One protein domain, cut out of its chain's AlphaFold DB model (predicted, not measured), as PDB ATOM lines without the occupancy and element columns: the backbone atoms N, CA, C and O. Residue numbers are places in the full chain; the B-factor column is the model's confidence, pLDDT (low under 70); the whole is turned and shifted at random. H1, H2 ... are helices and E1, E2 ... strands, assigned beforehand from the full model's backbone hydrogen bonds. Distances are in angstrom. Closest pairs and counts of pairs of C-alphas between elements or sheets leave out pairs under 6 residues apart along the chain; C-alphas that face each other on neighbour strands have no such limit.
ATOM      1  N   THR A  12     278.565  98.215 206.160       85.00
ATOM      2  CA  THR A  12     277.789  98.448 204.934       85.00
ATOM      3  C   THR A  12     278.685  98.536 203.699       85.00
ATOM      4  O   THR A  12     278.339  97.989 202.656       85.00
ATOM      5  N   ALA A  13     279.853  99.177 203.807       87.38
ATOM      6  CA  ALA A  13     280.816  99.246 202.709       87.38
ATOM      7  C   ALA A  13     281.420  97.867 202.394       87.38
ATOM      8  O   ALA A  13     281.549  97.511 201.223       87.38
ATOM      9  N   VAL A  14     281.723  97.066 203.423       86.56
ATOM     10  CA  VAL A  14     282.169  95.673 203.254       86.56
ATOM     11  C   VAL A  14     281.099  94.838 202.549       86.56
ATOM     12  O   VAL A  14     281.384  94.208 201.533       86.56
ATOM     13  N   GLN A  15     279.858  94.890 203.031       89.69
ATOM     14  CA  GLN A  15     278.721  94.173 202.452       89.69
ATOM     15  C   GLN A  15     278.504  94.538 200.977       89.69
ATOM     16  O   GLN A  15     278.367  93.652 200.135       89.69
ATOM     17  N   ALA A  16     278.528  95.834 200.648       90.62
ATOM     18  CA  ALA A  16     278.397  96.308 199.274       90.62
ATOM     19  C   ALA A  16     279.561  95.838 198.387       90.62
ATOM     20  O   ALA A  16     279.340  95.399 197.259       90.62
ATOM     21  N   SER A  17     280.793  95.884 198.898       93.62
ATOM     22  CA  SER A  17     281.975  95.421 198.169       93.62
ATOM     23  C   SER A  17     281.936  93.917 197.889       93.62
ATOM     24  O   SER A  17     282.250  93.510 196.771       93.62
ATOM     25  N   LEU A  18     281.528  93.103 198.866       94.38
ATOM     26  CA  LEU A  18     281.381  91.658 198.691       94.38
ATOM     27  C   LEU A  18     280.274  91.335 197.687       94.38
ATOM     28  O   LEU A  18     280.510  90.571 196.756       94.38
ATOM     29  N   ALA A  19     279.102  91.963 197.817       92.00
ATOM     30  CA  ALA A  19     277.974  91.758 196.906       92.00
ATOM     31  C   ALA A  19     278.255  92.220 195.465       92.00
ATOM     32  O   ALA A  19     277.681  91.679 194.524       92.00
ATOM     33  N   ALA A  20     279.147  93.197 195.270       92.75
ATOM     34  CA  ALA A  20     279.589  93.621 193.941       92.75
ATOM     35  C   ALA A  20     280.564  92.628 193.283       92.75
ATOM     36  O   ALA A  20     280.725  92.642 192.062       92.75
ATOM     37  N   ARG A  21     281.244  91.791 194.079       93.56
ATOM     38  CA  ARG A  21     282.308  90.897 193.608       93.56
ATOM     39  C   ARG A  21     281.885  89.434 193.532       93.56
ATOM     40  O   ARG A  21     282.346  88.731 192.633       93.56
ATOM     41  N   PHE A  22     281.053  88.988 194.464       94.25
ATOM     42  CA  PHE A  22     280.705  87.587 194.661       94.25
ATOM     43  C   PHE A  22     279.195  87.380 194.649       94.25
ATOM     44  O   PHE A  22     278.414  88.247 195.036       94.25
ATOM     45  N   THR A  23     278.791  86.181 194.244       90.88
ATOM     46  CA  THR A  23     277.396  85.745 194.233       90.88
ATOM     47  C   THR A  23     277.259  84.438 194.993       90.88
ATOM     48  O   THR A  23     278.094  83.542 194.857       90.88
ATOM     49  N   LEU A  24     276.183  84.315 195.760       90.12
ATOM     50  CA  LEU A  24     275.804  83.054 196.386       90.12
ATOM     51  C   LEU A  24     275.164  82.120 195.350       90.12
ATOM     52  O   LEU A  24     274.516  82.607 194.416       90.12
ATOM     53  N   PRO A  25     275.294  80.793 195.512       90.75
ATOM     54  CA  PRO A  25     274.442  79.864 194.782       90.75
ATOM     55  C   PRO A  25     272.967  80.045 195.208       90.75
ATOM     56  O   PRO A  25     272.687  80.737 196.195       90.75
ATOM     57  N   PRO A  26     272.005  79.451 194.474       93.19
ATOM     58  CA  PRO A  26     270.591  79.532 194.822       93.19
ATOM     59  C   PRO A  26     270.341  79.131 196.278       93.19
ATOM     60  O   PRO A  26     270.751  78.057 196.713       93.19
ATOM     61  N   LEU A  27     269.675  80.008 197.029       96.25
ATOM     62  CA  LEU A  27     269.425  79.793 198.450       96.25
ATOM     63  C   LEU A  27     268.172  78.926 198.639       96.25
ATOM     64  O   LEU A  27     267.106  79.311 198.145       96.25
ATOM     65  N   PRO A  28     268.265  77.789 199.351       96.81
ATOM     66  CA  PRO A  28     267.116  76.926 199.598       96.81
ATOM     67  C   PRO A  28     266.110  77.593 200.559       96.81
ATOM     68  O   PRO A  28     266.484  78.502 201.308       96.81
ATOM     69  N   PRO A  29     264.834  77.151 200.573       97.44
ATOM     70  CA  PRO A  29     263.781  77.760 201.390       97.44
ATOM     71  C   PRO A  29     264.128  77.967 202.877       97.44
ATOM     72  O   PRO A  29     263.860  79.066 203.365       97.44
ATOM     73  N   PRO A  30     264.812  77.035 203.581       97.81
ATOM     74  CA  PRO A  30     265.174  77.247 204.985       97.81
ATOM     75  C   PRO A  30     266.043  78.484 205.237       97.81
ATOM     76  O   PRO A  30     265.979  79.070 206.314       97.81
ATOM     77  N   ILE A  31     266.829  78.938 204.253       97.81
ATOM     78  CA  ILE A  31     267.608  80.181 204.383       97.81
ATOM     79  C   ILE A  31     266.690  81.412 204.394       97.81
ATOM     80  O   ILE A  31     266.971  82.390 205.083       97.81
ATOM     81  N   GLN A  32     265.567  81.375 203.674       96.44
ATOM     82  CA  GLN A  32     264.578  82.457 203.722       96.44
ATOM     83  C   GLN A  32     263.873  82.498 205.081       96.44
ATOM     84  O   GLN A  32     263.658  83.581 205.635       96.44
ATOM     85  N   ASP A  33     263.578  81.326 205.647       97.00
ATOM     86  CA  ASP A  33     263.027  81.209 206.998       97.00
ATOM     87  C   ASP A  33     264.018  81.718 208.045       97.00
ATOM     88  O   ASP A  33     263.630  82.466 208.944       97.00
ATOM     89  N   TRP A  34     265.305  81.413 207.874       96.75
ATOM     90  CA  TRP A  34     266.391  81.961 208.680       96.75
ATOM     91  C   TRP A  34     266.459  83.489 208.601       96.75
ATOM     92  O   TRP A  34     266.458  84.155 209.634       96.75
ATOM     93  N   PHE A  35     266.405  84.082 207.405       96.94
ATOM     94  CA  PHE A  35     266.364  85.541 207.249       96.94
ATOM     95  C   PHE A  35     265.147  86.173 207.935       96.94
ATOM     96  O   PHE A  35     265.237  87.252 208.527       96.94
ATOM     97  N   ALA A  36     263.978  85.538 207.848       96.06
ATOM     98  CA  ALA A  36     262.789  85.988 208.565       96.06
ATOM     99  C   ALA A  36     262.961  85.851 210.086       96.06
ATOM    100  O   ALA A  36     262.576  86.750 210.834       96.06
ATOM    101  N   TRP A  37     263.570  84.760 210.543       95.25
ATOM    102  CA  TRP A  37     263.849  84.498 211.948       95.25
ATOM    103  C   TRP A  37     264.847  85.508 212.532       95.25
ATOM    104  O   TRP A  37     264.522  86.141 213.537       95.25
ATOM    105  N   CYS A  38     265.973  85.781 211.863       91.56
ATOM    106  CA  CYS A  38     266.948  86.792 212.285       91.56
ATOM    107  C   CYS A  38     266.315  88.185 212.385       91.56
ATOM    108  O   CYS A  38     266.545  88.899 213.359       91.56
ATOM    109  N   ARG A  39     265.441  88.559 211.437       89.56
ATOM    110  CA  ARG A  39     264.696  89.830 211.506       89.56
ATOM    111  C   ARG A  39     263.809  89.934 212.744       89.56
ATOM    112  O   ARG A  39     263.683  91.024 213.292       89.56
ATOM    113  N   ARG A  40     263.193  88.829 213.181       88.25
ATOM    114  CA  ARG A  40     262.370  88.801 214.403       88.25
ATOM    115  C   ARG A  40     263.213  88.915 215.671       88.25
ATOM    116  O   ARG A  40     262.783  89.592 216.598       88.25
ATOM    117  N   MET A  41     264.383  88.275 215.701       82.75
ATOM    118  CA  MET A  41     265.295  88.349 216.848       82.75
ATOM    119  C   MET A  41     265.958  89.729 216.973       82.75
ATOM    120  O   MET A  41     266.197  90.212 218.078       82.75
ATOM    121  N   GLY A  42     266.204  90.418 215.855       83.31
ATOM    122  CA  GLY A  42     266.738  91.778 215.859       83.31
ATOM    123  C   GLY A  42     268.106  91.855 216.543       83.31
ATOM    124  O   GLY A  42     269.019  91.119 216.192       83.31
ATOM    125  N   THR A  43     268.255  92.755 217.517       78.44
ATOM    126  CA  THR A  43     269.510  92.961 218.268       78.44
ATOM    127  C   THR A  43     269.551  92.200 219.595       78.44
ATOM    128  O   THR A  43     270.270  92.600 220.511       78.44
ATOM    129  N   GLN A  44     268.716  91.174 219.760       76.94
ATOM    130  CA  GLN A  44     268.716  90.362 220.973       76.94
ATOM    131  C   GLN A  44     270.034  89.599 221.108       76.94
ATOM    132  O   GLN A  44     270.602  89.133 220.124       76.94
ATOM    133  N   SER A  45     270.505  89.448 222.344       81.81
ATOM    134  CA  SER A  45     271.599  88.530 222.650       81.81
ATOM    135  C   SER A  45     271.074  87.102 222.563       81.81
ATOM    136  O   SER A  45     270.037  86.789 223.146       81.81
ATOM    137  N   LEU A  46     271.772  86.247 221.826       86.00
ATOM    138  CA  LEU A  46     271.339  84.885 221.531       86.00
ATOM    139  C   LEU A  46     272.353  83.893 222.083       86.00
ATOM    140  O   LEU A  46     273.553  84.148 222.044       86.00
ATOM    141  N   VAL A  47     271.875  82.761 222.586       87.25
ATOM    142  CA  VAL A  47     272.717  81.696 223.130       87.25
ATOM    143  C   VAL A  47     272.278  80.353 222.556       87.25
ATOM    144  O   VAL A  47     271.088  80.072 222.439       87.25
ATOM    145  N   LEU A  48     273.251  79.509 222.229       86.94
ATOM    146  CA  LEU A  48     273.085  78.104 221.890       86.94
ATOM    147  C   LEU A  48     273.766  77.238 222.963       86.94
ATOM    148  O   LEU A  48     274.977  77.011 222.925       86.94
ATOM    149  N   GLU A  49     272.984  76.762 223.934       76.88
ATOM    150  CA  GLU A  49     273.449  75.918 225.050       76.88
ATOM    151  C   GLU A  49     273.481  74.425 224.681       76.88
ATOM    152  O   GLU A  49     272.976  73.581 225.419       76.88
ATOM    153  N   GLU A  50     274.048  74.072 223.525       70.38
ATOM    154  CA  GLU A  50     274.274  72.656 223.231       70.38
ATOM    155  C   GLU A  50     275.494  72.140 224.003       70.38
ATOM    156  O   GLU A  50     276.572  72.741 223.942       70.38
ATOM    157  N   PRO A  51     275.384  71.005 224.709       52.72
ATOM    158  CA  PRO A  51     276.561  70.320 225.212       52.72
ATOM    159  C   PRO A  51     277.438  69.942 224.013       52.72
ATOM    160  O   PRO A  51     276.920  69.448 223.015       52.72
ATOM    161  N   SER A  52     278.756  70.119 224.113       54.56
ATOM    162  CA  SER A  52     279.781  69.591 223.187       54.56
ATOM    163  C   SER A  52     280.019  70.264 221.822       54.56
ATOM    164  O   SER A  52     280.887  69.788 221.097       54.56
ATOM    165  N   TRP A  53     279.374  71.388 221.477       66.50
ATOM    166  CA  TRP A  53     279.747  72.136 220.251       66.50
ATOM    167  C   TRP A  53     280.813  73.225 220.463       66.50
ATOM    168  O   TRP A  53     281.292  73.805 219.499       66.50
ATOM    169  N   ARG A  54     281.214  73.487 221.715       62.72
ATOM    170  CA  ARG A  54     282.457  74.179 222.109       62.72
ATOM    171  C   ARG A  54     282.930  73.560 223.420       62.72
ATOM    172  O   ARG A  54     282.136  73.449 224.352       62.72
ATOM    173  N   GLU A  55     284.200  73.165 223.506       52.47
ATOM    174  CA  GLU A  55     284.705  72.456 224.694       52.47
ATOM    175  C   GLU A  55     284.710  73.324 225.958       52.47
ATOM    176  O   GLU A  55     284.616  72.778 227.047       52.47
ATOM    177  N   ASP A  56     284.723  74.658 225.845       53.22
ATOM    178  CA  ASP A  56     284.864  75.525 227.021       53.22
ATOM    179  C   ASP A  56     284.290  76.945 226.859       53.22
ATOM    180  O   ASP A  56     284.380  77.761 227.783       53.22
ATOM    181  N   GLY A  57     283.763  77.303 225.686       51.19
ATOM    182  CA  GLY A  57     283.207  78.625 225.380       51.19
ATOM    183  C   GLY A  57     281.709  78.658 225.651       51.19
ATOM    184  O   GLY A  57     280.991  77.777 225.191       51.19
ATOM    185  N   GLY A  58     281.227  79.657 226.393       58.41
ATOM    186  CA  GLY A  58     279.788  79.843 226.579       58.41
ATOM    187  C   GLY A  58     279.059  79.888 225.231       58.41
ATOM    188  O   GLY A  58     279.623  80.315 224.224       58.41
ATOM    189  N   GLY A  59     277.796  79.463 225.210       71.62
ATOM    190  CA  GLY A  59     277.000  79.364 223.983       71.62
ATOM    191  C   GLY A  59     276.602  80.703 223.354       71.62
ATOM    192  O   GLY A  59     275.733  80.712 222.491       71.62
ATOM    193  N   MET A  60     277.155  81.835 223.803       83.00
ATOM    194  CA  MET A  60     276.772  83.158 223.309       83.00
ATOM    195  C   MET A  60     277.132  83.296 221.831       83.00
ATOM    196  O   MET A  60     278.283  83.123 221.435       83.00
ATOM    197  N   LEU A  61     276.134  83.645 221.029       85.81
ATOM    198  CA  LEU A  61     276.296  83.935 219.618       85.81
ATOM    199  C   LEU A  61     276.659  85.411 219.459       85.81
ATOM    200  O   LEU A  61     275.954  86.304 219.932       85.81
ATOM    201  N   THR A  62     277.788  85.653 218.806       80.50
ATOM    202  CA  THR A  62     278.383  86.975 218.575       80.50
ATOM    203  C   THR A  62     278.171  87.478 217.151       80.50
ATOM    204  O   THR A  62     278.357  88.666 216.880       80.50
ATOM    205  N   GLY A  63     277.771  86.597 216.231       76.00
ATOM    206  CA  GLY A  63     277.360  86.981 214.886       76.00
ATOM    207  C   GLY A  63     276.053  87.772 214.906       76.00
ATOM    208  O   GLY A  63     275.204  87.626 215.785       76.00
ATOM    209  N   SER A  64     275.864  88.645 213.919       74.31
ATOM    210  CA  SER A  64     274.638  89.457 213.867       74.31
ATOM    211  C   SER A  64     273.473  88.723 213.216       74.31
ATOM    212  O   SER A  64     272.328  89.116 213.413       74.31
ATOM    213  N   GLY A  65     273.764  87.652 212.477       82.25
ATOM    214  CA  GLY A  65     272.777  86.900 211.720       82.25
ATOM    215  C   GLY A  65     272.370  87.663 210.463       82.25
ATOM    216  O   GLY A  65     271.897  88.799 210.507       82.25
ATOM    217  N   ALA A  66     272.556  87.032 209.310       89.06
ATOM    218  CA  ALA A  66     272.155  87.624 208.046       89.06
ATOM    219  C   ALA A  66     270.625  87.708 207.922       89.06
ATOM    220  O   ALA A  66     269.913  86.753 208.222       89.06
ATOM    221  N   VAL A  67     270.125  88.839 207.424       92.50
ATOM    222  CA  VAL A  67     268.692  89.060 207.131       92.50
ATOM    223  C   VAL A  67     268.388  89.105 205.631       92.50
ATOM    224  O   VAL A  67     267.228  89.232 205.237       92.50
ATOM    225  N   ASP A  68     269.430  89.030 204.807       93.25
ATOM    226  CA  ASP A  68     269.390  89.023 203.353       93.25
ATOM    227  C   ASP A  68     270.674  88.397 202.772       93.25
ATOM    228  O   ASP A  68     271.633  88.087 203.486       93.25
ATOM    229  N   ALA A  69     270.695  88.191 201.452       93.69
ATOM    230  CA  ALA A  69     271.833  87.590 200.756       93.69
ATOM    231  C   ALA A  69     273.134  88.418 200.865       93.69
ATOM    232  O   ALA A  69     274.179  87.825 201.134       93.69
ATOM    233  N   PRO A  70     273.123  89.760 200.719       92.12
ATOM    234  CA  PRO A  70     274.329  90.555 200.947       92.12
ATOM    235  C   PRO A  70     274.847  90.445 202.389       92.12
ATOM    236  O   PRO A  70     276.052  90.346 202.604       92.12
ATOM    237  N   GLY A  71     273.957  90.408 203.381       90.69
ATOM    238  CA  GLY A  71     274.314  90.185 204.779       90.69
ATOM    239  C   GLY A  71     274.957  88.817 204.989       90.69
ATOM    240  O   GLY A  71     275.946  88.721 205.708       90.69
ATOM    241  N   LEU A  72     274.467  87.782 204.301       93.75
ATOM    242  CA  LEU A  72     275.045  86.438 204.360       93.75
ATOM    243  C   LEU A  72     276.446  86.385 203.737       93.75
ATOM    244  O   LEU A  72     277.319  85.697 204.255       93.75
ATOM    245  N   LEU A  73     276.692  87.154 202.670       93.12
ATOM    246  CA  LEU A  73     278.049  87.349 202.147       93.12
ATOM    247  C   LEU A  73     278.963  88.003 203.191       93.12
ATOM    248  O   LEU A  73     280.097  87.562 203.360       93.12
ATOM    249  N   ALA A  74     278.469  89.019 203.904       90.56
ATOM    250  CA  ALA A  74     279.237  89.722 204.930       90.56
ATOM    251  C   ALA A  74     279.560  88.845 206.152       90.56
ATOM    252  O   ALA A  74     280.661  88.947 206.680       90.56
ATOM    253  N   GLU A  75     278.659  87.954 206.577       90.69
ATOM    254  CA  GLU A  75     278.932  87.000 207.671       90.69
ATOM    255  C   GLU A  75     280.055  86.001 207.325       90.69
ATOM    256  O   GLU A  75     280.665  85.423 208.218       90.69
ATOM    257  N   MET A  76     280.381  85.822 206.040       92.44
ATOM    258  CA  MET A  76     281.505  84.988 205.598       92.44
ATOM    259  C   MET A  76     282.844  85.741 205.490       92.44
ATOM    260  O   MET A  76     283.847  85.136 205.088       92.44
ATOM    261  N   GLU A  77     282.888  87.037 205.829       90.69
ATOM    262  CA  GLU A  77     284.138  87.800 205.935       90.69
ATOM    263  C   GLU A  77     285.079  87.129 206.947       90.69
ATOM    264  O   GLU A  77     284.703  86.844 208.079       90.69
ATOM    265  N   GLY A  78     286.327  86.883 206.541       87.81
ATOM    266  CA  GLY A  78     287.334  86.240 207.391       87.81
ATOM    267  C   GLY A  78     287.257  84.711 207.434       87.81
ATOM    268  O   GLY A  78     288.200  84.089 207.917       87.81
ATOM    269  N   TYR A  79     286.201  84.113 206.871       89.81
ATOM    270  CA  TYR A  79     286.052  82.663 206.712       89.81
ATOM    271  C   TYR A  79     286.290  82.240 205.264       89.81
ATOM    272  O   TYR A  79     287.294  81.603 204.945       89.81
ATOM    273  N   ARG A  80     285.375  82.647 204.375       92.62
ATOM    274  CA  ARG A  80     285.457  82.390 202.936       92.62
ATOM    275  C   ARG A  80     286.114  83.550 202.213       92.62
ATOM    276  O   ARG A  80     287.003  83.346 201.395       92.62
ATOM    277  N   PHE A  81     285.671  84.770 202.497       93.31
ATOM    278  CA  PHE A  81     286.181  85.957 201.823       93.31
ATOM    279  C   PHE A  81     287.245  86.606 202.691       93.31
ATOM    280  O   PHE A  81     286.950  87.195 203.734       93.31
ATOM    281  N   ILE A  82     288.498  86.475 202.267       91.06
ATOM    282  CA  ILE A  82     289.649  86.976 203.014       91.06
ATOM    283  C   ILE A  82     290.077  88.307 202.403       91.06
ATOM    284  O   ILE A  82     290.379  88.391 201.214       91.06
ATOM    285  N   LEU A  83     290.058  89.360 203.218       90.50
ATOM    286  CA  LEU A  83     290.503  90.691 202.820       90.50
ATOM    287  C   LEU A  83     292.031  90.733 202.786       90.50
ATOM    288  O   LEU A  83     292.668  90.361 203.771       90.50
ATOM    289  N   ASP A  84     292.624  91.249 201.708       91.31
ATOM    290  CA  ASP A  84     294.048  91.589 201.682       91.31
ATOM    291  C   ASP A  84     294.234  93.033 202.177       91.31
ATOM    292  O   ASP A  84     294.011  93.980 201.413       91.31
ATOM    293  N   PRO A  85     294.663  93.263 203.432       88.00
ATOM    294  CA  PRO A  85     294.789  94.615 203.966       88.00
ATOM    295  C   PRO A  85     295.909  95.424 203.298       88.00
ATOM    296  O   PRO A  85     295.867  96.654 203.334       88.00
ATOM    297  N   LYS A  86     296.910  94.767 202.693       91.06
ATOM    298  CA  LYS A  86     298.044  95.443 202.044       91.06
ATOM    299  C   LYS A  86     297.680  95.923 200.645       91.06
ATOM    300  O   LYS A  86     298.142  96.988 200.243       91.06
ATOM    301  N   ALA A  87     296.872  95.146 199.927       92.00
ATOM    302  CA  ALA A  87     296.359  95.516 198.611       92.00
ATOM    303  C   ALA A  87     295.111  96.415 198.683       92.00
ATOM    304  O   ALA A  87     294.778  97.084 197.707       92.00
ATOM    305  N   SER A  88     294.435  96.453 199.835       91.12
ATOM    306  CA  SER A  88     293.210  97.228 200.029       91.12
ATOM    307  C   SER A  88     293.451  98.661 200.508       91.12
ATOM    308  O   SER A  88     294.420  98.982 201.197       91.12
ATOM    309  N   THR A  89     292.485  99.518 200.200       90.88
ATOM    310  CA  THR A  89     292.325 100.891 200.696       90.88
ATOM    311  C   THR A  89     290.897 101.065 201.234       90.88
ATOM    312  O   THR A  89     290.046 100.226 200.929       90.88
ATOM    313  N   PRO A  90     290.583 102.117 202.013       85.94
ATOM    314  CA  PRO A  90     289.217 102.340 202.500       85.94
ATOM    315  C   PRO A  90     288.160 102.418 201.385       85.94
ATOM    316  O   PRO A  90     287.019 102.012 201.593       85.94
ATOM    317  N   GLU A  91     288.542 102.897 200.200       87.44
ATOM    318  CA  GLU A  91     287.666 103.056 199.035       87.44
ATOM    319  C   GLU A  91     287.664 101.836 198.100       87.44
ATOM    320  O   GLU A  91     286.766 101.690 197.271       87.44
ATOM    321  N   HIS A  92     288.665 100.957 198.209       90.00
ATOM    322  CA  HIS A  92     288.832  99.805 197.327       90.00
ATOM    323  C   HIS A  92     289.325  98.577 198.092       90.00
ATOM    324  O   HIS A  92     290.487  98.513 198.497       90.00
ATOM    325  N   LEU A  93     288.439  97.593 198.254       92.19
ATOM    326  CA  LEU A  93     288.710  96.352 198.975       92.19
ATOM    327  C   LEU A  93     289.071  95.231 198.007       92.19
ATOM    328  O   LEU A  93     288.344  94.950 197.053       92.19
ATOM    329  N   VAL A  94     290.195  94.585 198.288       93.94
ATOM    330  CA  VAL A  94     290.726  93.465 197.519       93.94
ATOM    331  C   VAL A  94     290.496  92.186 198.310       93.94
ATOM    332  O   VAL A  94     291.015  92.020 199.413       93.94
ATOM    333  N   TRP A  95     289.712  91.284 197.728       94.50
ATOM    334  CA  TRP A  95     289.266  90.043 198.353       94.50
ATOM    335  C   TRP A  95     289.841  88.824 197.636       94.50
ATOM    336  O   TRP A  95     289.876  88.792 196.404       94.50
ATOM    337  N   SER A  96     290.197  87.795 198.399       93.31
ATOM    338  CA  SER A  96     290.425  86.434 197.905       93.31
ATOM    339  C   SER A  96     289.305  85.497 198.359       93.31
ATOM    340  O   SER A  96     288.809  85.643 199.479       93.31
ATOM    341  N   ASP A  97     288.935  84.529 197.518       94.62
ATOM    342  CA  ASP A  97     287.972  83.476 197.861       94.62
ATOM    343  C   ASP A  97     288.723  82.224 198.344       94.62
ATOM    344  O   ASP A  97     289.532  81.641 197.624       94.62
ATOM    345  N   ALA A  98     288.465  81.801 199.579       91.88
ATOM    346  CA  ALA A  98     289.054  80.609 200.181       91.88
ATOM    347  C   ALA A  98     288.637  79.312 199.463       91.88
ATOM    348  O   ALA A  98     289.309  78.288 199.610       91.88
ATOM    349  N   VAL A  99     287.566  79.354 198.661       93.25
ATOM    350  CA  VAL A  99     287.181  78.259 197.759       93.25
ATOM    351  C   VAL A  99     288.277  77.978 196.730       93.25
ATOM    352  O   VAL A  99     288.592  76.813 196.494       93.25
ATOM    353  N   ASP A 100     288.918  79.012 196.173       93.25
ATOM    354  CA  ASP A 100     289.961  78.850 195.146       93.25
ATOM    355  C   ASP A 100     291.202  78.124 195.693       93.25
ATOM    356  O   ASP A 100     291.926  77.453 194.957       93.25
ATOM    357  N   ALA A 101     291.435  78.234 197.003       88.50
ATOM    358  CA  ALA A 101     292.508  77.551 197.721       88.50
ATOM    359  C   ALA A 101     292.088  76.183 198.297       88.50
ATOM    360  O   ALA A 101     292.891  75.536 198.967       88.50
ATOM    361  N   GLY A 102     290.840  75.748 198.083       89.50
ATOM    362  CA  GLY A 102     290.298  74.508 198.647       89.50
ATOM    363  C   GLY A 102     290.135  74.529 200.171       89.50
ATOM    364  O   GLY A 102     290.007  73.475 200.787       89.50
ATOM    365  N   LEU A 103     290.155  75.714 200.785       88.81
ATOM    366  CA  LEU A 103     290.012  75.884 202.230       88.81
ATOM    367  C   LEU A 103     288.538  75.954 202.645       88.81
ATOM    368  O   LEU A 103     288.215  75.659 203.786       88.81
ATOM    369  N   TRP A 104     287.635  76.321 201.737       92.69
ATOM    370  CA  TRP A 104     286.205  76.455 202.015       92.69
ATOM    371  C   TRP A 104     285.372  75.760 200.940       92.69
ATOM    372  O   TRP A 104     285.767  75.740 199.773       92.69
ATOM    373  N   GLN A 105     284.205  75.215 201.297       93.56
ATOM    374  CA  GLN A 105     283.300  74.638 200.300       93.56
ATOM    375  C   GLN A 105     282.409  75.716 199.663       93.56
ATOM    376  O   GLN A 105     281.871  76.566 200.375       93.56
ATOM    377  N   PRO A 106     282.154  75.672 198.340       93.62
ATOM    378  CA  PRO A 106     281.346  76.686 197.651       93.62
ATOM    379  C   PRO A 106     279.930  76.879 198.216       93.62
ATOM    380  O   PRO A 106     279.357  77.962 198.093       93.62
ATOM    381  N   HIS A 107     279.374  75.814 198.799       95.81
ATOM    382  CA  HIS A 107     278.019  75.717 199.337       95.81
ATOM    383  C   HIS A 107     277.963  75.856 200.866       95.81
ATOM    384  O   HIS A 107     276.915  75.624 201.460       95.81
ATOM    385  N   TRP A 108     279.066  76.208 201.524       96.44
ATOM    386  CA  TRP A 108     279.049  76.538 202.946       96.44
ATOM    387  C   TRP A 108     278.821  78.029 203.140       96.44
ATOM    388  O   TRP A 108     279.523  78.857 202.554       96.44
ATOM    389  N   VAL A 109     277.853  78.357 203.992       96.69
ATOM    390  CA  VAL A 109     277.549  79.726 204.419       96.69
ATOM    391  C   VAL A 109     277.683  79.849 205.928       96.69
ATOM    392  O   VAL A 109     277.419  78.896 206.652       96.69
ATOM    393  N   VAL A 110     278.069  81.025 206.416       94.81
ATOM    394  CA  VAL A 110     278.131  81.296 207.858       94.81
ATOM    395  C   VAL A 110     276.791  81.873 208.298       94.81
ATOM    396  O   VAL A 110     276.387  82.941 207.845       94.81
ATOM    397  N   LEU A 111     276.080  81.137 209.148       95.56
ATOM    398  CA  LEU A 111     274.766  81.517 209.670       95.56
ATOM    399  C   LEU A 111     274.913  82.441 210.884       95.56
ATOM    400  O   LEU A 111     274.219  83.450 210.996       95.56
ATOM    401  N   GLN A 112     275.830  82.073 211.779       90.88
ATOM    402  CA  GLN A 112     276.144  82.715 213.054       90.88
ATOM    403  C   GLN A 112     277.592  82.381 213.444       90.88
ATOM    404  O   GLN A 112     278.227  81.541 212.807       90.88
ATOM    405  N   ASN A 113     278.119  83.006 214.495       87.75
ATOM    406  CA  ASN A 113     279.397  82.601 215.089       87.75
ATOM    407  C   ASN A 113     279.406  82.817 216.605       87.75
ATOM    408  O   ASN A 113     278.617  83.614 217.112       87.75
ATOM    409  N   ALA A 114     280.307  82.128 217.304       81.62
ATOM    410  CA  ALA A 114     280.570  82.294 218.730       81.62
ATOM    411  C   ALA A 114     282.069  82.537 218.953       81.62
ATOM    412  O   ALA A 114     282.886  81.629 218.818       81.62
ATOM    413  N   ASP A 115     282.440  83.784 219.248       76.31
ATOM    414  CA  ASP A 115     283.832  84.250 219.357       76.31
ATOM    415  C   ASP A 115     284.708  83.868 218.155       76.31
ATOM    416  O   ASP A 115     285.884  83.549 218.306       76.31
ATOM    417  N   GLY A 116     284.134  83.883 216.952       78.38
ATOM    418  CA  GLY A 116     284.834  83.499 215.732       78.38
ATOM    419  C   GLY A 116     284.653  82.039 215.317       78.38
ATOM    420  O   GLY A 116     284.908  81.750 214.155       78.38
ATOM    421  N   ASP A 117     284.139  81.145 216.164       85.19
ATOM    422  CA  ASP A 117     283.786  79.771 215.763       85.19
ATOM    423  C   ASP A 117     282.487  79.794 214.931       85.19
ATOM    424  O   ASP A 117     281.453  80.228 215.453       85.19
ATOM    425  N   PRO A 118     282.496  79.415 213.636       89.12
ATOM    426  CA  PRO A 118     281.330  79.575 212.778       89.12
ATOM    427  C   PRO A 118     280.296  78.458 212.974       89.12
ATOM    428  O   PRO A 118     280.625  77.274 213.029       89.12
ATOM    429  N   LEU A 119     279.022  78.845 212.955       93.19
ATOM    430  CA  LEU A 119     277.903  77.961 212.644       93.19
ATOM    431  C   LEU A 119     277.696  77.974 211.132       93.19
ATOM    432  O   LEU A 119     277.292  78.988 210.554       93.19
ATOM    433  N   ILE A 120     277.997  76.851 210.491       95.62
ATOM    434  CA  ILE A 120     278.049  76.719 209.039       95.62
ATOM    435  C   ILE A 120     276.776  76.029 208.553       95.62
ATOM    436  O   ILE A 120     276.457  74.939 209.006       95.62
ATOM    437  N   GLY A 121     276.060  76.632 207.610       97.44
ATOM    438  CA  GLY A 121     274.987  75.968 206.872       97.44
ATOM    439  C   GLY A 121     275.513  75.375 205.567       97.44
ATOM    440  O   GLY A 121     276.133  76.089 204.777       97.44
ATOM    441  N   ASP A 122     275.248  74.095 205.316       97.62
ATOM    442  CA  ASP A 122     275.501  73.457 204.021       97.62
ATOM    443  C   ASP A 122     274.269  73.593 203.114       97.62
ATOM    444  O   ASP A 122     273.306  72.838 203.213       97.62
ATOM    445  N   ILE A 123     274.306  74.562 202.198       97.62
ATOM    446  CA  ILE A 123     273.202  74.832 201.266       97.62
ATOM    447  C   ILE A 123     273.235  73.959 200.003       97.62
ATOM    448  O   ILE A 123     272.450  74.197 199.086       97.62
ATOM    449  N   SER A 124     274.116  72.952 199.925       96.69
ATOM    450  CA  SER A 124     274.031  71.931 198.869       96.69
ATOM    451  C   SER A 124     272.869  70.961 199.093       96.69
ATOM    452  O   SER A 124     272.423  70.307 198.148       96.69
ATOM    453  N   GLN A 125     272.358  70.901 200.325       96.25
ATOM    454  CA  GLN A 125     271.258  70.038 200.736       96.25
ATOM    455  C   GLN A 125     270.006  70.875 201.046       96.25
ATOM    456  O   GLN A 125     270.120  71.970 201.608       96.25
ATOM    457  N   PRO A 126     268.799  70.392 200.697       95.81
ATOM    458  CA  PRO A 126     267.576  71.177 200.839       95.81
ATOM    459  C   PRO A 126     267.217  71.498 202.295       95.81
ATOM    460  O   PRO A 126     266.651  72.557 202.552       95.81
ATOM    461  N   GLU A 127     267.572  70.630 203.243       96.44
ATOM    462  CA  GLU A 127     267.317  70.806 204.678       96.44
ATOM    463  C   GLU A 127     268.329  71.734 205.372       96.44
ATOM    464  O   GLU A 127     268.091  72.175 206.499       96.44
ATOM    465  N   VAL A 128     269.440  72.048 204.697       98.38
ATOM    466  CA  VAL A 128     270.551  72.861 205.207       98.38
ATOM    467  C   VAL A 128     271.084  72.332 206.548       98.38
ATOM    468  O   VAL A 128     270.817  72.929 207.596       98.38
ATOM    469  N   PRO A 129     271.812  71.198 206.564       98.00
ATOM    470  CA  PRO A 129     272.448  70.724 207.781       98.00
ATOM    471  C   PRO A 129     273.429  71.769 208.311       98.00
ATOM    472  O   PRO A 129     274.078  72.497 207.551       98.00
ATOM    473  N   VAL A 130     273.507  71.846 209.636       96.75
ATOM    474  CA  VAL A 130     274.350  72.806 210.344       96.75
ATOM    475  C   VAL A 130     275.582  72.082 210.847       96.75
ATOM    476  O   VAL A 130     275.480  71.076 211.549       96.75
ATOM    477  N   LEU A 131     276.740  72.615 210.488       94.31
ATOM    478  CA  LEU A 131     278.058  72.167 210.898       94.31
ATOM    479  C   LEU A 131     278.688  73.228 211.805       94.31
ATOM    480  O   LEU A 131     278.250  74.381 211.838       94.31
ATOM    481  N   TRP A 132     279.742  72.856 212.512       89.25
ATOM    482  CA  TRP A 132     280.542  73.783 213.303       89.25
ATOM    483  C   TRP A 132     282.018  73.411 213.231       89.25
ATOM    484  O   TRP A 132     282.358  72.260 212.963       89.25
ATOM    485  N   ASP A 133     282.892  74.382 213.465       84.69
ATOM    486  CA  ASP A 133     284.328  74.145 213.599       84.69
ATOM    487  C   ASP A 133     284.969  75.203 214.503       84.69
ATOM    488  O   ASP A 133     284.388  76.263 214.739       84.69
ATOM    489  N   CYS A 134     286.180  74.933 214.979       78.75
ATOM    490  CA  CYS A 134     286.981  75.881 215.740       78.75
ATOM    491  C   CYS A 134     287.766  76.800 214.797       78.75
ATOM    492  O   CYS A 134     288.540  76.341 213.953       78.75
ATOM    493  N   HIS A 135     287.654  78.113 214.982       70.62
ATOM    494  CA  HIS A 135     288.511  79.048 214.259       70.62
ATOM    495  C   HIS A 135     289.977  78.924 214.706       70.62
ATOM    496  O   HIS A 135     290.290  78.670 215.868       70.62
ATOM    497  N   GLY A 136     290.914  79.136 213.777       60.31
ATOM    498  CA  GLY A 136     292.349  79.195 214.095       60.31
ATOM    499  C   GLY A 136     293.092  77.852 214.132       60.31
ATOM    500  O   GLY A 136     294.295  77.845 214.389       60.31
ATOM    501  N   SER A 137     292.441  76.736 213.796       55.97
ATOM    502  CA  SER A 137     293.063  75.409 213.597       55.97
ATOM    503  C   SER A 137     293.946  75.315 212.334       55.97
ATOM    504  O   SER A 137     294.657  74.329 212.126       55.97
ATOM    505  N   GLY A 138     293.909  76.334 211.468       58.59
ATOM    506  CA  GLY A 138     294.677  76.409 210.219       58.59
ATOM    507  C   GLY A 138     294.092  75.600 209.054       58.59
ATOM    508  O   GLY A 138     294.627  75.675 207.951       58.59
ATOM    509  N   HIS A 139     293.007  74.857 209.276       70.94
ATOM    510  CA  HIS A 139     292.260  74.109 208.264       70.94
ATOM    511  C   HIS A 139     290.814  73.920 208.730       70.94
ATOM    512  O   HIS A 139     290.582  73.709 209.914       70.94
ATOM    513  N   TRP A 140     289.857  73.972 207.808       83.06
ATOM    514  CA  TRP A 140     288.451  73.751 208.137       83.06
ATOM    515  C   TRP A 140     288.116  72.256 208.030       83.06
ATOM    516  O   TRP A 140     288.243  71.658 206.961       83.06
ATOM    517  N   SER A 141     287.682  71.653 209.134       85.88
ATOM    518  CA  SER A 141     287.140  70.294 209.217       85.88
ATOM    519  C   SER A 141     285.826  70.284 210.015       85.88
ATOM    520  O   SER A 141     285.763  69.722 211.116       85.88
ATOM    521  N   PRO A 142     284.752  70.894 209.469       89.25
ATOM    522  CA  PRO A 142     283.521  71.072 210.216       89.25
ATOM    523  C   PRO A 142     282.877  69.748 210.616       89.25
ATOM    524  O   PRO A 142     282.770  68.816 209.817       89.25
ATOM    525  N   GLN A 143     282.408  69.694 211.856       89.12
ATOM    526  CA  GLN A 143     281.672  68.574 212.417       89.12
ATOM    527  C   GLN A 143     280.163  68.836 212.325       89.12
ATOM    528  O   GLN A 143     279.729  69.977 212.502       89.12
ATOM    529  N   PRO A 144     279.333  67.808 212.082       92.94
ATOM    530  CA  PRO A 144     277.883  67.954 212.143       92.94
ATOM    531  C   PRO A 144     277.412  68.428 213.523       92.94
ATOM    532  O   PRO A 144     277.820  67.871 214.540       92.94
ATOM    533  N   LEU A 145     276.526  69.425 213.545       91.62
ATOM    534  CA  LEU A 145     275.871  69.928 214.755       91.62
ATOM    535  C   LEU A 145     274.374  69.615 214.757       91.62
ATOM    536  O   LEU A 145     273.862  69.006 215.692       91.62
ATOM    537  N   PHE A 146     273.677  70.002 213.688       94.44
ATOM    538  CA  PHE A 146     272.253  69.732 213.518       94.44
ATOM    539  C   PHE A 146     271.958  69.178 212.126       94.44
ATOM    540  O   PHE A 146     272.563  69.610 211.147       94.44
ATOM    541  N   PRO A 147     270.984  68.261 212.006       95.75
ATOM    542  CA  PRO A 147     270.612  67.684 210.719       95.75
ATOM    543  C   PRO A 147     269.926  68.686 209.780       95.75
ATOM    544  O   PRO A 147     269.838  68.422 208.588       95.75
ATOM    545  N   ASN A 148     269.409  69.807 210.294       97.38
ATOM    546  CA  ASN A 148     268.742  70.836 209.499       97.38
ATOM    547  C   ASN A 148     268.726  72.194 210.218       97.38
ATOM    548  O   ASN A 148     268.880  72.277 211.442       97.38
ATOM    549  N   LEU A 149     268.492  73.256 209.445       97.19
ATOM    550  CA  LEU A 149     268.492  74.639 209.926       97.19
ATOM    551  C   LEU A 149     267.318  74.965 210.857       97.19
ATOM    552  O   LEU A 149     267.446  75.802 211.749       97.19
ATOM    553  N   GLN A 150     266.182  74.285 210.693       96.38
ATOM    554  CA  GLN A 150     265.034  74.465 211.579       96.38
ATOM    555  C   GLN A 150     265.376  74.085 213.023       96.38
ATOM    556  O   GLN A 150     265.086  74.845 213.943       96.38
ATOM    557  N   MET A 151     266.061  72.959 213.214       95.56
ATOM    558  CA  MET A 151     266.470  72.497 214.535       95.56
ATOM    559  C   MET A 151     267.433  73.484 215.209       95.56
ATOM    560  O   MET A 151     267.292  73.738 216.401       95.56
ATOM    561  N   LEU A 152     268.347  74.116 214.462       94.62
ATOM    562  CA  LEU A 152     269.170  75.204 215.005       94.62
ATOM    563  C   LEU A 152     268.298  76.364 215.510       94.62
ATOM    564  O   LEU A 152     268.471  76.811 216.642       94.62
ATOM    565  N   MET A 153     267.349  76.842 214.697       94.56
ATOM    566  CA  MET A 153     266.465  77.956 215.075       94.56
ATOM    567  C   MET A 153     265.631  77.661 216.330       94.56
ATOM    568  O   MET A 153     265.331  78.583 217.085       94.56
ATOM    569  N   GLU A 154     265.254  76.398 216.549       94.06
ATOM    570  CA  GLU A 154     264.516  75.938 217.735       94.06
ATOM    571  C   GLU A 154     265.399  75.835 218.990       94.06
ATOM    572  O   GLU A 154     264.895  75.980 220.105       94.06
ATOM    573  N   ARG A 155     266.704  75.586 218.825       91.94
ATOM    574  CA  ARG A 155     267.666  75.446 219.932       91.94
ATOM    575  C   ARG A 155     268.301  76.762 220.361       91.94
ATOM    576  O   ARG A 155     268.740  76.865 221.506       91.94
ATOM    577  N   ILE A 156     268.342  77.767 219.484       91.00
ATOM    578  CA  ILE A 156     268.815  79.100 219.859       91.00
ATOM    579  C   ILE A 156     267.806  79.750 220.806       91.00
ATOM    580  O   ILE A 156     266.635  79.946 220.483       91.00
ATOM    581  N   GLN A 157     268.300  80.143 221.971       87.38
ATOM    582  CA  GLN A 157     267.537  80.823 223.000       87.38
ATOM    583  C   GLN A 157     267.885  82.307 222.997       87.38
ATOM    584  O   GLN A 157     269.030  82.702 222.767       87.38
ATOM    585  N   MET A 158     266.901  83.149 223.303       81.06
ATOM    586  CA  MET A 158     267.206  84.514 223.713       81.06
ATOM    587  C   MET A 158     267.947  84.440 225.041       81.06
ATOM    588  O   MET A 158     267.426  83.887 226.012       81.06
ATOM    589  N   HIS A 159     269.134  85.031 225.103       72.31
ATOM    590  CA  HIS A 159     269.756  85.309 226.378       72.31
ATOM    591  C   HIS A 159     268.882  86.327 227.098       72.31
ATOM    592  O   HIS A 159     268.872  87.513 226.771       72.31
TER     593      HIS A 159
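What this domain is: This is residues 12 to 159 of the 255 residues of an uncharacterized protein of Variovorax paradoxus B4 (UniProt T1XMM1). A small, strongly twisted antiparallel sheet, E3 to E6, has helix H3 packed on its edge strand E3 and helix H4 packed nearer its other edge, with H2 side by side with H4. H1 packs on H3, away from the sheet, and the small hairpin E1 and E2 lies toward one end of the longest axis. The printed part has 148 residues, with four named helices and six named strands in the order H1 H2 H3 E1 E2 E3 E4 E5 E6 H4; the class is mixed, helices and strands, with under half of the residues in named elements. It is compact, with a radius of gyration of the C-alphas of 14.9 A and spans of 41 by 31 by 28 A.

Where its parts are: H1, residues 12 to 21, begins with C-alpha 12 at (277.789, 98.448, 204.934) and is 14.3 A long. H2, residues 29 to 41, is 18.8 A long. H3 is residues 69 to 75. E1, residues 81 to 83, and E2, residues 95 to 97, precede E3, residues 108 to 114, 16.9 A long from C-alpha 108 at (279.049, 76.538, 202.946). E4, residues 117 to 122, is 15.7 A long. E5 is residues 130 to 132 and E6 residues 143 to 146. H4, residues 149 to 155, ends with C-alpha 155 at (267.666, 75.446, 219.932).

How they stand to each other: The sheet runs E3 E4 E5 E6, a meander, each strand the antiparallel neighbour of the one before. N 111 and O 119 are 2.8 A apart between E3 and E4, N 120 and O 131 2.8 A between E4 and E5, and N 132 and O 143 2.9 A between E5 and E6. H3 is on the sheet at a height of 7.4 A; the closest C-alphas of H3 and E3 are those of Glu 75 and Val 110, 5.8 A. H4 is on the sheet at a height of 9.2 A, along the strands at 25 degrees to E5 on the local plane. H2 only grazes the sheet and touches H4, closest at the C-alphas of Pro 30 and Leu 149, 6.5 A, with a shallow tilt of 31 degrees, the same way. H1 touches H3, closest at the C-alphas of Gln 15 and Ala 74, 5.1 A. In the hairpin E1 and E2, N 82 and O 96 are 2.9 A apart. In H1, H2, H3 and H4 every O i to N i+4 pair is within hydrogen-bond range.

The domain as a whole: The C-alphas farthest apart, of Pro 51 and Glu 91, are 43.4 A apart. The printed part has no cut. The links H2 to H3 and E1 to E2 are long. The mean pLDDT of the printed part is 87.6; residues 51 to 58 and 136 to 138 are under 70.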